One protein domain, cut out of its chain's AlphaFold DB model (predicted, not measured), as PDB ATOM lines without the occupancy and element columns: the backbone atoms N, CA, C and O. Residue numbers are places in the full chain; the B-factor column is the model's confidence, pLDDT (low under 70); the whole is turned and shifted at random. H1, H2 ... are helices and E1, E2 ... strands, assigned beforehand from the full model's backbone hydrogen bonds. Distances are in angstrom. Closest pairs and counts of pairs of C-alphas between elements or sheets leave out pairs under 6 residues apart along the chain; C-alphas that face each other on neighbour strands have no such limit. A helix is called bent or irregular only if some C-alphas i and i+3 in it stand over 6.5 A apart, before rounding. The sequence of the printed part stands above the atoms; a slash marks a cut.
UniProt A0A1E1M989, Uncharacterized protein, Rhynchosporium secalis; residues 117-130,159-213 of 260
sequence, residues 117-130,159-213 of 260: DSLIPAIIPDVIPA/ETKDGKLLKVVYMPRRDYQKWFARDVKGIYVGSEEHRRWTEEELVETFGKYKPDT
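What this domain is: This is residues 117 to 130 and 159 to 213 of the 260 residues of an uncharacterized protein of Rhynchosporium secalis (UniProt A0A1E1M989). A narrow two-stranded ribbon, E1 and E2, has two helices near it: H2 packs on E2, and the shorter H1, where the chain folds back straight after E2, lies over one face of the ribbon, with more of its near C-alphas in E1 than in E2. A long loop, residues 180 to 198, swings round from H1 to H2 without a named element. The printed part has 69 residues, with two named strands and two named helices in the order E1, E2, H1, H2; the sheet's order is E1 - E2, antiparallel. The class is mixed, helices and strands, with 30 of the 69 residues, under half, in named elements. The whole is compact, with a radius of gyration of the C-alphas of 12.2 A and spans of 32 by 26 by 18 A.

Where its parts are: Strand E1, residues 119 to 124, measures 14.9 A from first to last C-alpha and begins at C-alpha 119, (-44.920, -6.884, 33.193). Strand E2, residues 167 to 172, measures 15.8 A and ends at C-alpha 172, (-49.171, -6.481, 31.881). Helix H1, residues 173 to 179, measures 10.2 A. Helix H2, residues 199 to 209, measures 15.0 A and ends at C-alpha 209, (-44.796, 0.371, 31.037). H2 is irregular: C-alphas 205 and 208 are 7.3 A apart.

How they stand to each other: E1 and E2 are antiparallel neighbours, with 147 degrees between their N-to-C directions. The C-alphas of Leu 119 and Pro 172, which face each other, are 4.5 A apart. N 122 and O 169, at 2.8 A, and N 171 and O 120, at 3.0 A, are within hydrogen-bond range. Between E2 and H2 the closest C-alphas are those of Tyr 170 and Tyr 209, 5.7 A apart, and 10 pairs of C-alphas are within 8 A. Between E1 and H2 there is 1 such pair, the C-alphas of Leu 119 and Tyr 209, at 7.6 A. Between E1 and H1 there are 3 such pairs, the closest being the C-alphas of Ile 120 and Arg 173, at 6.0 A. H1 and H2 are apart. Every O i to N i+4 pair is within hydrogen-bond range in H1, and 5 of 7 are in H2.

The domain as a whole: The two C-alphas farthest apart are those of Asp 117 and Lys 161, 34.7 A. Residues 131 to 158 are cut out, and C-alphas 130 and 159 are 15.5 A apart across the cut; the link from E1 to E2 runs across it. Of the links that are printed whole, E2 to H1 is tight and H1 to H2, with 19 residues, is long. The mean pLDDT of the printed part is 82.8; residues 159 to 164 and residue 213 are under 70.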
ATOM      1  N   ASP A 117     -50.603  -9.301  36.771       84.94
ATOM      2  CA  ASP A 117     -50.039  -7.945  36.806       84.94
ATOM      3  C   ASP A 117     -48.538  -7.898  36.473       84.94
ATOM      4  O   ASP A 117     -47.933  -6.826  36.448       84.94
ATOM      5  N   SER A 118     -47.903  -9.051  36.230       87.00
ATOM      6  CA  SER A 118     -46.485  -9.074  35.876       87.00
ATOM      7  C   SER A 118     -46.265  -8.450  34.500       87.00
ATOM      8  O   SER A 118     -46.952  -8.771  33.528       87.00
ATOM      9  N   LEU A 119     -45.298  -7.538  34.432       88.69
ATOM     10  CA  LEU A 119     -44.920  -6.884  33.193       88.69
ATOM     11  C   LEU A 119     -44.125  -7.848  32.315       88.69
ATOM     12  O   LEU A 119     -43.097  -8.375  32.750       88.69
ATOM     13  N   ILE A 120     -44.583  -8.050  31.082       88.06
ATOM     14  CA  ILE A 120     -43.918  -8.909  30.106       88.06
ATOM     15  C   ILE A 120     -43.534  -8.111  28.855       88.06
ATOM     16  O   ILE A 120     -44.286  -7.224  28.434       88.06
ATOM     17  N   PRO A 121     -42.383  -8.409  28.232       89.06
ATOM     18  CA  PRO A 121     -42.150  -8.013  26.854       89.06
ATOM     19  C   PRO A 121     -43.066  -8.851  25.952       89.06
ATOM     20  O   PRO A 121     -43.104 -10.074  26.062       89.06
ATOM     21  N   ALA A 122     -43.820  -8.201  25.073       87.19
ATOM     22  CA  ALA A 122     -44.715  -8.838  24.115       87.19
ATOM     23  C   ALA A 122     -44.323  -8.446  22.684       87.19
ATOM     24  O   ALA A 122     -44.118  -7.267  22.396       87.19
ATOM     25  N   ILE A 123     -44.239  -9.429  21.782       88.81
ATOM     26  CA  ILE A 123     -44.070  -9.200  20.340       88.81
ATOM     27  C   ILE A 123     -45.456  -9.182  19.709       88.81
ATOM     28  O   ILE A 123     -46.167 -10.186  19.732       88.81
ATOM     29  N   ILE A 124     -45.825  -8.040  19.140       86.56
ATOM     30  CA  ILE A 124     -47.098  -7.839  18.459       86.56
ATOM     31  C   ILE A 124     -46.838  -7.889  16.951       86.56
ATOM     32  O   ILE A 124     -46.099  -7.040  16.438       86.56
ATOM     33  N   PRO A 125     -47.399  -8.883  16.243       83.69
ATOM     34  CA  PRO A 125     -47.324  -8.961  14.792       83.69
ATOM     35  C   PRO A 125     -48.453  -8.176  14.108       83.69
ATOM     36  O   PRO A 125     -49.503  -7.957  14.705       83.69
ATOM     37  N   ASP A 126     -48.251  -7.836  12.829       80.81
ATOM     38  CA  ASP A 126     -49.242  -7.167  11.960       80.81
ATOM     39  C   ASP A 126     -49.713  -5.804  12.509       80.81
ATOM     40  O   ASP A 126     -50.896  -5.463  12.480       80.81
ATOM     41  N   VAL A 127     -48.772  -5.026  13.057       81.94
ATOM     42  CA  VAL A 127     -49.045  -3.664  13.536       81.94
ATOM     43  C   VAL A 127     -49.180  -2.724  12.342       81.94
ATOM     44  O   VAL A 127     -48.327  -2.714  11.455       81.94
ATOM     45  N   ILE A 128     -50.221  -1.891  12.341       82.44
ATOM     46  CA  ILE A 128     -50.394  -0.871  11.306       82.44
ATOM     47  C   ILE A 128     -49.330   0.213  11.545       82.44
ATOM     48  O   ILE A 128     -49.349   0.854  12.606       82.44
ATOM     49  N   PRO A 129     -48.382   0.420  10.608       76.50
ATOM     50  CA  PRO A 129     -47.393   1.475  10.750       76.50
ATOM     51  C   PRO A 129     -48.103   2.823  10.834       76.50
ATOM     52  O   PRO A 129     -49.040   3.088  10.078       76.50
ATOM     53  N   ALA A 130     -47.629   3.692  11.726       71.31
ATOM     54  CA  ALA A 130     -48.013   5.093  11.687       71.31
ATOM     55  C   ALA A 130     -47.712   5.624  10.280       71.31
ATOM     56  O   ALA A 130     -46.576   5.502   9.805       71.31
ATOM     57  N   GLU A 159     -37.969  -5.964   7.713       43.91
ATOM     58  CA  GLU A 159     -38.898  -6.329   6.668       43.91
ATOM     59  C   GLU A 159     -38.753  -7.842   6.504       43.91
ATOM     60  O   GLU A 159     -38.056  -8.348   5.626       43.91
ATOM     61  N   THR A 160     -39.353  -8.583   7.439       43.09
ATOM     62  CA  THR A 160     -39.667  -9.993   7.227       43.09
ATOM     63  C   THR A 160     -40.405 -10.058   5.893       43.09
ATOM     64  O   THR A 160     -41.252  -9.201   5.628       43.09
ATOM     65  N   LYS A 161     -40.047 -11.026   5.045       50.91
ATOM     66  CA  LYS A 161     -40.350 -11.099   3.601       50.91
ATOM     67  C   LYS A 161     -41.848 -11.050   3.221       50.91
ATOM     68  O   LYS A 161     -42.165 -11.051   2.038       50.91
ATOM     69  N   ASP A 162     -42.735 -10.899   4.202       53.03
ATOM     70  CA  ASP A 162     -44.192 -10.936   4.092       53.03
ATOM     71  C   ASP A 162     -44.881  -9.602   4.445       53.03
ATOM     72  O   ASP A 162     -46.095  -9.563   4.637       53.03
ATOM     73  N   GLY A 163     -44.138  -8.498   4.596       59.34
ATOM     74  CA  GLY A 163     -44.719  -7.167   4.855       59.34
ATOM     75  C   GLY A 163     -45.361  -6.990   6.242       59.34
ATOM     76  O   GLY A 163     -45.982  -5.962   6.506       59.34
ATOM     77  N   LYS A 164     -45.205  -7.961   7.150       67.75
ATOM     78  CA  LYS A 164     -45.745  -7.914   8.516       67.75
ATOM     79  C   LYS A 164     -44.796  -7.145   9.436       67.75
ATOM     80  O   LYS A 164     -43.693  -7.605   9.730       67.75
ATOM     81  N   LEU A 165     -45.235  -5.983   9.920       77.44
ATOM     82  CA  LEU A 165     -44.496  -5.187  10.899       77.44
ATOM     83  C   LEU A 165     -44.585  -5.839  12.287       77.44
ATOM     84  O   LEU A 165     -45.680  -6.080  12.798       77.44
ATOM     85  N   LEU A 166     -43.427  -6.099  12.898       82.12
ATOM     86  CA  LEU A 166     -43.311  -6.607  14.265       82.12
ATOM     87  C   LEU A 166     -42.929  -5.468  15.217       82.12
ATOM     88  O   LEU A 166     -42.008  -4.697  14.935       82.12
ATOM     89  N   LYS A 167     -43.597  -5.377  16.370       84.31
ATOM     90  CA  LYS A 167     -43.266  -4.407  17.425       84.31
ATOM     91  C   LYS A 167     -43.151  -5.096  18.777       84.31
ATOM     92  O   LYS A 167     -44.042  -5.840  19.171       84.31
ATOM     93  N   VAL A 168     -42.078  -4.800  19.510       85.56
ATOM     94  CA  VAL A 168     -41.933  -5.207  20.913       85.56
ATOM     95  C   VAL A 168     -42.502  -4.112  21.815       85.56
ATOM     96  O   VAL A 168     -42.109  -2.947  21.701       85.56
ATOM     97  N   VAL A 169     -43.424  -4.487  22.698       89.25
ATOM     98  CA  VAL A 169     -44.110  -3.596  23.642       89.25
ATOM     99  C   VAL A 169     -44.113  -4.247  25.022       89.25
ATOM    100  O   VAL A 169     -44.330  -5.448  25.141       89.25
ATOM    101  N   TYR A 170     -43.877  -3.462  26.071       89.56
ATOM    102  CA  TYR A 170     -44.005  -3.928  27.450       89.56
ATOM    103  C   TYR A 170     -45.446  -3.732  27.914       89.56
ATOM    104  O   TYR A 170     -45.979  -2.632  27.794       89.56
ATOM    105  N   MET A 171     -46.084  -4.779  28.432       92.88
ATOM    106  CA  MET A 171     -47.458  -4.696  28.937       92.88
ATOM    107  C   MET A 171     -47.732  -5.724  30.041       92.88
ATOM    108  O   MET A 171     -47.028  -6.735  30.120       92.88
ATOM    109  N   PRO A 172     -48.729  -5.488  30.914       92.69
ATOM    110  CA  PRO A 172     -49.171  -6.481  31.881       92.69
ATOM    111  C   PRO A 172     -49.588  -7.776  31.185       92.69
ATOM    112  O   PRO A 172     -50.237  -7.753  30.135       92.69
ATOM    113  N   ARG A 173     -49.265  -8.916  31.796       89.50
ATOM    114  CA  ARG A 173     -49.651 -10.237  31.288       89.50
ATOM    115  C   ARG A 173     -51.159 -10.336  31.036       89.50
ATOM    116  O   ARG A 173     -51.560 -10.919  30.030       89.50
ATOM    117  N   ARG A 174     -51.981  -9.737  31.901       91.25
ATOM    118  CA  ARG A 174     -53.439  -9.663  31.742       91.25
ATOM    119  C   ARG A 174     -53.853  -8.976  30.443       91.25
ATOM    120  O   ARG A 174     -54.726  -9.478  29.742       91.25
ATOM    121  N   ASP A 175     -53.218  -7.854  30.114       91.31
ATOM    122  CA  ASP A 175     -53.527  -7.089  28.903       91.31
ATOM    123  C   ASP A 175     -53.071  -7.837  27.647       91.31
ATOM    124  O   ASP A 175     -53.798  -7.888  26.654       91.31
ATOM    125  N   TYR A 176     -51.915  -8.504  27.709       90.25
ATOM    126  CA  TYR A 176     -51.480  -9.394  26.633       90.25
ATOM    127  C   TYR A 176     -52.481 -10.529  26.406       90.25
ATOM    128  O   TYR A 176     -52.886 -10.791  25.276       90.25
ATOM    129  N   GLN A 177     -52.925 -11.178  27.485       90.19
ATOM    130  CA  GLN A 177     -53.901 -12.258  27.395       90.19
ATOM    131  C   GLN A 177     -55.241 -11.792  26.833       90.19
ATOM    132  O   GLN A 177     -55.895 -12.524  26.098       90.19
ATOM    133  N   LYS A 178     -55.625 -10.558  27.148       91.00
ATOM    134  CA  LYS A 178     -56.864  -9.935  26.704       91.00
ATOM    135  C   LYS A 178     -56.895  -9.686  25.191       91.00
ATOM    136  O   LYS A 178     -57.892 -10.023  24.558       91.00
ATOM    137  N   TRP A 179     -55.816  -9.127  24.633       88.62
ATOM    138  CA  TRP A 179     -55.794  -8.577  23.266       88.62
ATOM    139  C   TRP A 179     -54.918  -9.329  22.262       88.62
ATOM    140  O   TRP A 179     -55.062  -9.123  21.058       88.62
ATOM    141  N   PHE A 180     -53.980 -10.156  22.727       89.88
ATOM    142  CA  PHE A 180     -52.932 -10.742  21.883       89.88
ATOM    143  C   PHE A 180     -52.694 -12.236  22.132       89.88
ATOM    144  O   PHE A 180     -51.878 -12.829  21.424       89.88
ATOM    145  N   ALA A 181     -53.391 -12.861  23.089       89.25
ATOM    146  CA  ALA A 181     -53.232 -14.288  23.349       89.25
ATOM    147  C   ALA A 181     -53.531 -15.129  22.109       89.25
ATOM    148  O   ALA A 181     -54.555 -14.969  21.438       89.25
ATOM    149  N   ARG A 182     -52.632 -16.077  21.850       87.88
ATOM    150  CA  ARG A 182     -52.770 -17.093  20.814       87.88
ATOM    151  C   ARG A 182     -52.488 -18.466  21.408       87.88
ATOM    152  O   ARG A 182     -51.660 -18.594  22.309       87.88
ATOM    153  N   ASP A 183     -53.202 -19.468  20.915       88.56
ATOM    154  CA  ASP A 183     -52.979 -20.870  21.259       88.56
ATOM    155  C   ASP A 183     -51.728 -21.420  20.542       88.56
ATOM    156  O   ASP A 183     -51.161 -20.768  19.662       88.56
ATOM    157  N   VAL A 184     -51.319 -22.649  20.865       86.31
ATOM    158  CA  VAL A 184     -50.184 -23.368  20.251       86.31
ATOM    159  C   VAL A 184     -50.315 -23.454  18.725       86.31
ATOM    160  O   VAL A 184     -49.319 -23.473  18.013       86.31
ATOM    161  N   LYS A 185     -51.548 -23.456  18.207       85.12
ATOM    162  CA  LYS A 185     -51.852 -23.463  16.766       85.12
ATOM    163  C   LYS A 185     -51.817 -22.071  16.114       85.12
ATOM    164  O   LYS A 185     -52.203 -21.936  14.960       85.12
ATOM    165  N   GLY A 186     -51.459 -21.023  16.858       81.38
ATOM    166  CA  GLY A 186     -51.469 -19.634  16.387       81.38
ATOM    167  C   GLY A 186     -52.860 -18.992  16.291       81.38
ATOM    168  O   GLY A 186     -52.972 -17.852  15.841       81.38
ATOM    169  N   ILE A 187     -53.916 -19.688  16.726       85.56
ATOM    170  CA  ILE A 187     -55.299 -19.190  16.713       85.56
ATOM    171  C   ILE A 187     -55.490 -18.196  17.857       85.56
ATOM    172  O   ILE A 187     -55.052 -18.443  18.979       85.56
ATOM    173  N   TYR A 188     -56.154 -17.077  17.575       86.50
ATOM    174  CA  TYR A 188     -56.468 -16.061  18.572       86.50
ATOM    175  C   TYR A 188     -57.417 -16.600  19.655       86.50
ATOM    176  O   TYR A 188     -58.482 -17.128  19.343       86.50
ATOM    177  N   VAL A 189     -57.023 -16.446  20.921       88.31
ATOM    178  CA  VAL A 189     -57.777 -16.891  22.112       88.31
ATOM    179  C   VAL A 189     -57.882 -15.786  23.168       88.31
ATOM    180  O   VAL A 189     -58.062 -16.061  24.353       88.31
ATOM    181  N   GLY A 190     -57.731 -14.528  22.749       86.38
ATOM    182  CA  GLY A 190     -57.943 -13.386  23.631       86.38
ATOM    183  C   GLY A 190     -59.407 -13.249  24.036       86.38
ATOM    184  O   GLY A 190     -60.310 -13.712  23.341       86.38
ATOM    185  N   SER A 191     -59.646 -12.623  25.186       84.38
ATOM    186  CA  SER A 191     -61.006 -12.402  25.687       84.38
ATOM    187  C   SER A 191     -61.767 -11.323  24.913       84.38
ATOM    188  O   SER A 191     -62.987 -11.269  24.996       84.38
ATOM    189  N   GLU A 192     -61.055 -10.436  24.218       88.25
ATOM    190  CA  GLU A 192     -61.642  -9.357  23.414       88.25
ATOM    191  C   GLU A 192     -61.616  -9.679  21.927       88.25
ATOM    192  O   GLU A 192     -60.907 -10.583  21.502       88.25
ATOM    193  N   GLU A 193     -62.328  -8.909  21.111       84.25
ATOM    194  CA  GLU A 193     -62.298  -9.071  19.659       84.25
ATOM    195  C   GLU A 193     -60.895  -8.836  19.081       84.25
ATOM    196  O   GLU A 193     -60.183  -7.891  19.441       84.25
ATOM    197  N   HIS A 194     -60.496  -9.702  18.145       81.44
ATOM    198  CA  HIS A 194     -59.236  -9.538  17.437       81.44
ATOM    199  C   HIS A 194     -59.307  -8.302  16.535       81.44
ATOM    200  O   HIS A 194     -59.980  -8.309  15.505       81.44
ATOM    201  N   ARG A 195     -58.577  -7.249  16.907       84.25
ATOM    202  CA  ARG A 195     -58.426  -6.031  16.106       84.25
ATOM    203  C   ARG A 195     -56.965  -5.777  15.761       84.25
ATOM    204  O   ARG A 195     -56.063  -6.136  16.519       84.25
ATOM    205  N   ARG A 196     -56.738  -5.101  14.634       82.56
ATOM    206  CA  ARG A 196     -55.419  -4.565  14.286       82.56
ATOM    207  C   ARG A 196     -55.160  -3.298  15.086       82.56
ATOM    208  O   ARG A 196     -56.015  -2.421  15.134       82.56
ATOM    209  N   TRP A 197     -53.983  -3.223  15.688       85.88
ATOM    210  CA  TRP A 197     -53.536  -2.065  16.454       85.88
ATOM    211  C   TRP A 197     -52.583  -1.219  15.616       85.88
ATOM    212  O   TRP A 197     -51.767  -1.761  14.862       85.88
ATOM    213  N   THR A 198     -52.659   0.102  15.764       86.81
ATOM    214  CA  THR A 198     -51.651   1.002  15.191       86.81
ATOM    215  C   THR A 198     -50.460   1.162  16.138       86.81
ATOM    216  O   THR A 198     -50.574   0.958  17.349       86.81
ATOM    217  N   GLU A 199     -49.290   1.525  15.603       84.38
ATOM    218  CA  GLU A 199     -48.111   1.786  16.445       84.38
ATOM    219  C   GLU A 199     -48.383   2.899  17.473       84.38
ATOM    220  O   GLU A 199     -47.916   2.817  18.608       84.38
ATOM    221  N   GLU A 200     -49.157   3.916  17.091       84.94
ATOM    222  CA  GLU A 200     -49.492   5.057  17.948       84.94
ATOM    223  C   GLU A 200     -50.375   4.635  19.123       84.94
ATOM    224  O   GLU A 200     -50.031   4.926  20.268       84.94
ATOM    225  N   GLU A 201     -51.431   3.856  18.865       87.25
ATOM    226  CA  GLU A 201     -52.310   3.328  19.914       87.25
ATOM    227  C   GLU A 201     -51.546   2.442  20.903       87.25
ATOM    228  O   GLU A 201     -51.759   2.522  22.113       87.25
ATOM    229  N   LEU A 202     -50.629   1.602  20.409       87.94
ATOM    230  CA  LEU A 202     -49.802   0.746  21.264       87.94
ATOM    231  C   LEU A 202     -48.874   1.558  22.165       87.94
ATOM    232  O   LEU A 202     -48.690   1.221  23.334       87.94
ATOM    233  N   VAL A 203     -48.282   2.628  21.636       86.56
ATOM    234  CA  VAL A 203     -47.397   3.505  22.409       86.56
ATOM    235  C   VAL A 203     -48.191   4.343  23.411       86.56
ATOM    236  O   VAL A 203     -47.747   4.491  24.545       86.56
ATOM    237  N   GLU A 204     -49.366   4.846  23.045       88.44
ATOM    238  CA  GLU A 204     -50.224   5.619  23.948       88.44
ATOM    239  C   GLU A 204     -50.730   4.765  25.121       88.44
ATOM    240  O   GLU A 204     -50.668   5.177  26.281       88.44
ATOM    241  N   THR A 205     -51.174   3.540  24.837       87.81
ATOM    242  CA  THR A 205     -51.758   2.651  25.854       87.81
ATOM    243  C   THR A 205     -50.710   1.972  26.735       87.81
ATOM    244  O   THR A 205     -50.866   1.922  27.963       87.81
ATOM    245  N   PHE A 206     -49.629   1.468  26.132       89.19
ATOM    246  CA  PHE A 206     -48.643   0.622  26.807       89.19
ATOM    247  C   PHE A 206     -47.257   1.258  26.951       89.19
ATOM    248  O   PHE A 206     -46.415   0.731  27.678       89.19
ATOM    249  N   GLY A 207     -47.002   2.419  26.342       86.06
ATOM    250  CA  GLY A 207     -45.706   3.103  26.436       86.06
ATOM    251  C   GLY A 207     -45.301   3.457  27.868       86.06
ATOM    252  O   GLY A 207     -44.112   3.469  28.176       86.06
ATOM    253  N   LYS A 208     -46.280   3.641  28.765       88.44
ATOM    254  CA  LYS A 208     -46.071   3.889  30.204       88.44
ATOM    255  C   LYS A 208     -45.362   2.754  30.945       88.44
ATOM    256  O   LYS A 208     -44.819   2.982  32.018       88.44
ATOM    257  N   TYR A 209     -45.405   1.536  30.407       85.94
ATOM    258  CA  TYR A 209     -44.796   0.371  31.037       85.94
ATOM    259  C   TYR A 209     -43.388   0.080  30.530       85.94
ATOM    260  O   TYR A 209     -42.758  -0.875  30.979       85.94
ATOM    261  N   LYS A 210     -42.888   0.859  29.570       84.81
ATOM    262  CA  LYS A 210     -41.517   0.699  29.113       84.81
ATOM    263  C   LYS A 210     -40.587   1.000  30.299       84.81
ATOM    264  O   LYS A 210     -40.699   2.089  30.858       84.81
ATOM    265  N   PRO A 211     -39.697   0.069  30.693       79.88
ATOM    266  CA  PRO A 211     -38.744   0.354  31.752       79.88
ATOM    267  C   PRO A 211     -37.882   1.545  31.335       79.88
ATOM    268  O   PRO A 211     -37.489   1.656  30.167       79.88
ATOM    269  N   ASP A 212     -37.608   2.436  32.286       75.56
ATOM    270  CA  ASP A 212     -36.659   3.526  32.103       75.56
ATOM    271  C   ASP A 212     -35.272   2.909  31.910       75.56
ATOM    272  O   ASP A 212     -34.508   2.739  32.860       75.56
ATOM    273  N   THR A 213     -34.913   2.595  30.666       60.44
ATOM    274  CA  THR A 213     -33.526   2.374  30.268       60.44
ATOM    275  C   THR A 213     -32.801   3.711  30.350       60.44
ATOM    276  O   THR A 213     -32.440   4.330  29.351       60.44
TER     277      THR A 213